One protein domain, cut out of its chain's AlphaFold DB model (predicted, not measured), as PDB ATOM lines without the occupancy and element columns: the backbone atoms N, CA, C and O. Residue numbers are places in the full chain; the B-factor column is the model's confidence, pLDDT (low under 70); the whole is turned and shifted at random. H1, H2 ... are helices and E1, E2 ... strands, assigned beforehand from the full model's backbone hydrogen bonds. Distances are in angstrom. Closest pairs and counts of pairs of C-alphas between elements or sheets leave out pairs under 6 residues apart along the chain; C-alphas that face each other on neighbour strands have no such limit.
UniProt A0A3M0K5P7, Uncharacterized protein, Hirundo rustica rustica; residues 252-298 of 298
ATOM      1  N   GLN A 252     -14.767  37.226  32.303       79.94
ATOM      2  CA  GLN A 252     -15.892  37.462  33.207       79.94
ATOM      3  C   GLN A 252     -15.388  37.925  34.582       79.94
ATOM      4  O   GLN A 252     -14.910  37.129  35.389       79.94
ATOM      5  N   ARG A 253     -15.491  39.232  34.868       78.75
ATOM      6  CA  ARG A 253     -14.983  39.837  36.120       78.75
ATOM      7  C   ARG A 253     -15.974  39.803  37.288       78.75
ATOM      8  O   ARG A 253     -15.560  39.894  38.441       78.75
ATOM      9  N   MET A 254     -17.269  39.682  37.009       81.56
ATOM     10  CA  MET A 254     -18.338  39.717  38.011       81.56
ATOM     11  C   MET A 254     -19.285  38.521  37.860       81.56
ATOM     12  O   MET A 254     -19.455  38.034  36.745       81.56
ATOM     13  N   PRO A 255     -19.923  38.060  38.956       77.62
ATOM     14  CA  PRO A 255     -20.931  37.012  38.877       77.62
ATOM     15  C   PRO A 255     -22.175  37.492  38.107       77.62
ATOM     16  O   PRO A 255     -22.508  38.678  38.179       77.62
ATOM     17  N   PRO A 256     -22.927  36.578  37.471       80.25
ATOM     18  CA  PRO A 256     -22.709  35.126  37.430       80.25
ATOM     19  C   PRO A 256     -21.599  34.722  36.443       80.25
ATOM     20  O   PRO A 256     -21.635  35.115  35.282       80.25
ATOM     21  N   TRP A 257     -20.638  33.908  36.894       86.94
ATOM     22  CA  TRP A 257     -19.590  33.360  36.029       86.94
ATOM     23  C   TRP A 257     -20.099  32.128  35.297       86.94
ATOM     24  O   TRP A 257     -20.693  31.240  35.905       86.94
ATOM     25  N   ARG A 258     -19.835  32.052  33.999       83.44
ATOM     26  CA  ARG A 258     -20.189  30.928  33.138       83.44
ATOM     27  C   ARG A 258     -18.947  30.129  32.807       83.44
ATOM     28  O   ARG A 258     -18.018  30.675  32.215       83.44
ATOM     29  N   PHE A 259     -18.945  28.855  33.170       83.75
ATOM     30  CA  PHE A 259     -17.834  27.953  32.900       83.75
ATOM     31  C   PHE A 259     -18.354  26.549  32.610       83.75
ATOM     32  O   PHE A 259     -19.054  25.989  33.447       83.75
ATOM     33  N   LEU A 260     -18.031  26.002  31.434       78.44
ATOM     34  CA  LEU A 260     -18.388  24.634  31.020       78.44
ATOM     35  C   LEU A 260     -19.859  24.263  31.293       78.44
ATOM     36  O   LEU A 260     -20.161  23.228  31.877       78.44
ATOM     37  N   GLY A 261     -20.789  25.151  30.930       78.31
ATOM     38  CA  GLY A 261     -22.215  24.916  31.172       78.31
ATOM     39  C   GLY A 261     -22.629  25.003  32.645       78.31
ATOM     40  O   GLY A 261     -23.682  24.491  33.006       78.31
ATOM     41  N   LEU A 262     -21.846  25.658  33.505       82.25
ATOM     42  CA  LEU A 262     -22.198  25.990  34.887       82.25
ATOM     43  C   LEU A 262     -22.320  27.504  35.059       82.25
ATOM     44  O   LEU A 262     -21.466  28.261  34.600       82.25
ATOM     45  N   GLU A 263     -23.351  27.941  35.773       82.50
ATOM     46  CA  GLU A 263     -23.496  29.297  36.291       82.50
ATOM     47  C   GLU A 263     -23.076  29.330  37.763       82.50
ATOM     48  O   GLU A 263     -23.735  28.789  38.655       82.50
ATOM     49  N   ILE A 264     -21.948  29.980  38.018       85.69
ATOM     50  CA  ILE A 264     -21.334  30.114  39.329       85.69
ATOM     51  C   ILE A 264     -21.686  31.499  39.865       85.69
ATOM     52  O   ILE A 264     -21.355  32.534  39.288       85.69
ATOM     53  N   THR A 265     -22.360  31.531  41.007       81.31
ATOM     54  CA  THR A 265     -22.563  32.746  41.801       81.31
ATOM     55  C   THR A 265     -21.693  32.685  43.051       81.31
ATOM     56  O   THR A 265     -21.110  31.652  43.366       81.31
ATOM     57  N   SER A 266     -21.637  33.769  43.824       75.38
ATOM     58  CA  SER A 266     -20.837  33.826  45.059       75.38
ATOM     59  C   SER A 266     -21.202  32.768  46.112       75.38
ATOM     60  O   SER A 266     -20.447  32.578  47.063       75.38
ATOM     61  N   ARG A 267     -22.363  32.109  45.985       72.81
ATOM     62  CA  ARG A 267     -22.875  31.141  46.967       72.81
ATOM     63  C   ARG A 267     -23.376  29.828  46.367       72.81
ATOM     64  O   ARG A 267     -23.505  28.860  47.106       72.81
ATOM     65  N   ILE A 268     -23.722  29.801  45.081       71.94
ATOM     66  CA  ILE A 268     -24.432  28.677  44.457       71.94
ATOM     67  C   ILE A 268     -23.840  28.414  43.072       71.94
ATOM     68  O   ILE A 268     -23.702  29.347  42.280       71.94
ATOM     69  N   ILE A 269     -23.542  27.148  42.784       83.38
ATOM     70  CA  ILE A 269     -23.197  26.655  41.447       83.38
ATOM     71  C   ILE A 269     -24.448  25.988  40.886       83.38
ATOM     72  O   ILE A 269     -25.023  25.112  41.534       83.38
ATOM     73  N   ARG A 270     -24.900  26.426  39.714       75.06
ATOM     74  CA  ARG A 270     -26.062  25.860  39.027       75.06
ATOM     75  C   ARG A 270     -25.641  25.324  37.667       75.06
ATOM     76  O   ARG A 270     -24.876  26.002  36.990       75.06
ATOM     77  N   PRO A 271     -26.139  24.158  37.234       78.00
ATOM     78  CA  PRO A 271     -26.034  23.790  35.832       78.00
ATOM     79  C   PRO A 271     -26.764  24.840  34.992       78.00
ATOM     80  O   PRO A 271     -27.868  25.278  35.329       78.00
ATOM     81  N   GLN A 272     -26.118  25.285  33.922       71.31
ATOM     82  CA  GLN A 272     -26.719  26.176  32.952       71.31
ATOM     83  C   GLN A 272     -27.861  25.438  32.268       71.31
ATOM     84  O   GLN A 272     -27.777  24.249  31.956       71.31
ATOM     85  N   LYS A 273     -28.953  26.162  32.030       70.88
ATOM     86  CA  LYS A 273     -30.081  25.630  31.280       70.88
ATOM     87  C   LYS A 273     -29.634  25.384  29.839       70.88
ATOM     88  O   LYS A 273     -29.576  26.323  29.049       70.88
ATOM     89  N   LEU A 274     -29.334  24.132  29.512       70.75
ATOM     90  CA  LEU A 274     -29.128  23.699  28.137       70.75
ATOM     91  C   LEU A 274     -30.464  23.824  27.407       70.75
ATOM     92  O   LEU A 274     -31.430  23.125  27.714       70.75
ATOM     93  N   VAL A 275     -30.540  24.782  26.489       71.06
ATOM     94  CA  VAL A 275     -31.686  24.934  25.595       71.06
ATOM     95  C   VAL A 275     -31.276  24.339  24.258       71.06
ATOM     96  O   VAL A 275     -30.692  25.025  23.427       71.06
ATOM     97  N   ILE A 276     -31.561  23.053  24.073       74.56
ATOM     98  CA  ILE A 276     -31.428  22.395  22.774       74.56
ATOM     99  C   ILE A 276     -32.602  22.889  21.926       74.56
ATOM    100  O   ILE A 276     -33.754  22.563  22.207       74.56
ATOM    101  N   LYS A 277     -32.326  23.769  20.962       68.38
ATOM    102  CA  LYS A 277     -33.327  24.315  20.036       68.38
ATOM    103  C   LYS A 277     -33.059  23.794  18.635       68.38
ATOM    104  O   LYS A 277     -32.603  24.567  17.803       68.38
ATOM    105  N   GLU A 278     -33.278  22.516  18.362       69.44
ATOM    106  CA  GLU A 278     -32.956  22.002  17.031       69.44
ATOM    107  C   GLU A 278     -33.999  20.986  16.565       69.44
ATOM    108  O   GLU A 278     -34.175  19.941  17.186       69.44
ATOM    109  N   ASP A 279     -34.672  21.328  15.461       76.50
ATOM    110  CA  ASP A 279     -35.220  20.385  14.485       76.50
ATOM    111  C   ASP A 279     -34.118  20.204  13.422       76.50
ATOM    112  O   ASP A 279     -34.091  20.965  12.448       76.50
ATOM    113  N   PRO A 280     -33.128  19.313  13.627       79.56
ATOM    114  CA  PRO A 280     -31.951  19.261  12.768       79.56
ATOM    115  C   PRO A 280     -32.355  18.842  11.352       79.56
ATOM    116  O   PRO A 280     -32.868  17.744  11.140       79.56
ATOM    117  N   ARG A 281     -32.135  19.724  10.371       86.06
ATOM    118  CA  ARG A 281     -32.453  19.451   8.957       86.06
ATOM    119  C   ARG A 281     -31.225  19.036   8.161       86.06
ATOM    120  O   ARG A 281     -31.362  18.422   7.106       86.06
ATOM    121  N   THR A 282     -30.033  19.369   8.653       90.56
ATOM    122  CA  THR A 282     -28.768  19.093   7.974       90.56
ATOM    123  C   THR A 282     -27.851  18.212   8.818       90.56
ATOM    124  O   THR A 282     -27.966  18.127  10.042       90.56
ATOM    125  N   LEU A 283     -26.895  17.557   8.155       91.81
ATOM    126  CA  LEU A 283     -25.875  16.751   8.828       91.81
ATOM    127  C   LEU A 283     -25.014  17.590   9.789       91.81
ATOM    128  O   LEU A 283     -24.590  17.085  10.824       91.81
ATOM    129  N   VAL A 284     -24.792  18.868   9.475       91.19
ATOM    130  CA  VAL A 284     -24.033  19.796  10.326       91.19
ATOM    131  C   VAL A 284     -24.790  20.080  11.623       91.19
ATOM    132  O   VAL A 284     -24.181  20.088  12.692       91.19
ATOM    133  N   ASP A 285     -26.114  20.232  11.555       87.75
ATOM    134  CA  ASP A 285     -26.952  20.412  12.748       87.75
ATOM    135  C   ASP A 285     -26.897  19.163  13.636       87.75
ATOM    136  O   ASP A 285     -26.655  19.259  14.834       87.75
ATOM    137  N   LEU A 286     -26.994  17.965  13.043       87.00
ATOM    138  CA  LEU A 286     -26.838  16.709  13.787       87.00
ATOM    139  C   LEU A 286     -25.460  16.584  14.452       87.00
ATOM    140  O   LEU A 286     -25.367  16.127  15.591       87.00
ATOM    141  N   GLN A 287     -24.390  17.000  13.773       89.62
ATOM    142  CA  GLN A 287     -23.039  16.988  14.339       89.62
ATOM    143  C   GLN A 287     -22.898  17.972  15.508       89.62
ATOM    144  O   GLN A 287     -22.308  17.623  16.533       89.62
ATOM    145  N   ARG A 288     -23.479  19.171  15.400       85.56
ATOM    146  CA  ARG A 288     -23.503  20.175  16.479       85.56
ATOM    147  C   ARG A 288     -24.324  19.706  17.676       85.56
ATOM    148  O   ARG A 288     -23.887  19.865  18.822       85.56
ATOM    149  N   LEU A 289     -25.456  19.056  17.419       86.75
ATOM    150  CA  LEU A 289     -26.289  18.443  18.444       86.75
ATOM    151  C   LEU A 289     -25.538  17.326  19.175       86.75
ATOM    152  O   LEU A 289     -25.522  17.296  20.405       86.75
ATOM    153  N   TYR A 290     -24.872  16.439  18.433       84.62
ATOM    154  CA  TYR A 290     -24.090  15.351  19.017       84.62
ATOM    155  C   TYR A 290     -22.907  15.879  19.835       84.62
ATOM    156  O   TYR A 290     -22.674  15.415  20.952       84.62
ATOM    157  N   GLY A 291     -22.215  16.905  19.327       85.19
ATOM    158  CA  GLY A 291     -21.172  17.617  20.061       85.19
ATOM    159  C   GLY A 291     -21.697  18.164  21.385       85.19
ATOM    160  O   GLY A 291     -21.121  17.883  22.429       85.19
ATOM    161  N   SER A 292     -22.842  18.851  21.358       81.69
ATOM    162  CA  SER A 292     -23.498  19.416  22.547       81.69
ATOM    163  C   SER A 292     -23.938  18.349  23.556       81.69
ATOM    164  O   SER A 292     -23.767  18.535  24.759       81.69
ATOM    165  N   LEU A 293     -24.474  17.218  23.086       82.44
ATOM    166  CA  LEU A 293     -24.912  16.102  23.932       82.44
ATOM    167  C   LEU A 293     -23.742  15.366  24.594       82.44
ATOM    168  O   LEU A 293     -23.890  14.881  25.716       82.44
ATOM    169  N   ASN A 294     -22.580  15.303  23.938       80.75
ATOM    170  CA  ASN A 294     -21.402  14.649  24.501       80.75
ATOM    171  C   ASN A 294     -20.912  15.347  25.783       80.75
ATOM    172  O   ASN A 294     -20.475  14.680  26.713       80.75
ATOM    173  N   TRP A 295     -21.090  16.668  25.888       73.12
ATOM    174  CA  TRP A 295     -20.765  17.444  27.095       73.12
ATOM    175  C   TRP A 295     -21.664  17.141  28.304       73.12
ATOM    176  O   TRP A 295     -21.349  17.554  29.418       73.12
ATOM    177  N   VAL A 296     -22.790  16.448  28.104       73.44
ATOM    178  CA  VAL A 296     -23.764  16.127  29.164       73.44
ATOM    179  C   VAL A 296     -23.531  14.728  29.749       73.44
ATOM    180  O   VAL A 296     -24.109  14.392  30.786       73.44
ATOM    181  N   ARG A 297     -22.688  13.894  29.122       67.00
ATOM    182  CA  ARG A 297     -22.397  12.542  29.615       67.00
ATOM    183  C   ARG A 297     -21.279  12.575  30.678       67.00
ATOM    184  O   ARG A 297     -20.240  13.170  30.410       67.00
ATOM    185  N   PRO A 298     -21.508  12.003  31.878       54.88
ATOM    186  CA  PRO A 298     -20.538  11.980  32.975       54.88
ATOM    187  C   PRO A 298     -19.376  11.010  32.755       54.88
ATOM    188  O   PRO A 298     -19.547  10.037  31.986       54.88
TER     189      PRO A 298
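This is residues 252 to 298 of the 298 residues of an uncharacterized protein of Hirundo rustica rustica (UniProt A0A3M0K5P7). A small three-stranded sheet of E1, E2 and E3 at one end and a single helix, H1, towards the other form two separate parts, joined by the long link of residues 272 to 282. This link leads away from the sheet, and H1 then folds back to run towards it without packing on it. The printed part has 47 residues, with three named strands followed by one named helix along the chain; the sheet's order is E1, E2, E3, antiparallel throughout. The class is mixed, helices and strands, though under half of the residues are in named elements. The whole is only just loose, close to extended, with a radius of gyration of the C-alphas of 13.8 A and an elongated outline of 40 by 22 by 14 A.

The printed part begins with residues 252 to 256, which hold no named element. E1 is residues 257 to 259, 6.5 A from first to last C-alpha, and begins at C-alpha 257 at (-19.590, 33.360, 36.029). E2 is residues 262 to 264, 6.1 A long in the same measure. E3 is residues 269 to 271, 6.9 A long, and ends at C-alpha 271 at (-26.034, 23.790, 35.832). H1 is residues 283 to 294, 16.4 A from first to last C-alpha, running from C-alpha 283 at (-25.875, 16.751, 8.828) to C-alpha 294 at (-21.402, 14.649, 24.501).

The strands form a meander, each strand the antiparallel neighbour of the one before. E1 and E2 are a hairpin, with 151 degrees between their directions. The C-alphas of Trp 257 and Ile 264 face each other at 4.9 A, and N 257 and O 264 are within hydrogen-bond range at 2.9 A, as are N 262 and O 259 at 2.8 A. E2 and E3 are also a hairpin, at 158 degrees. The C-alphas of Ile 264 and Ile 269 face each other at 4.5 A, and N 263 and O 270 are within hydrogen-bond range at 2.8 A. E2 is the inner strand; E1 and E3 are the edge strands. H1 is not on the sheet, with 0 pairs of C-alphas within 10 A, and it is apart from E1 and from E2. In H1 every O i to N i+4 pair is within hydrogen-bond range.

The two C-alphas farthest apart are those of Arg 267 and Thr 282, at 41.2 A. The printed part has no cut and ends at Pro 298, the chain's last residue. The links E1 to E2 and E2 to E3 are tight, with 2 and 4 residues; the link E3 to H1, with 11 residues, is long. The mean pLDDT of the printed part is 79.3, and the model's confidence is low, under 70, at residues 277 to 278 and 297 to 298.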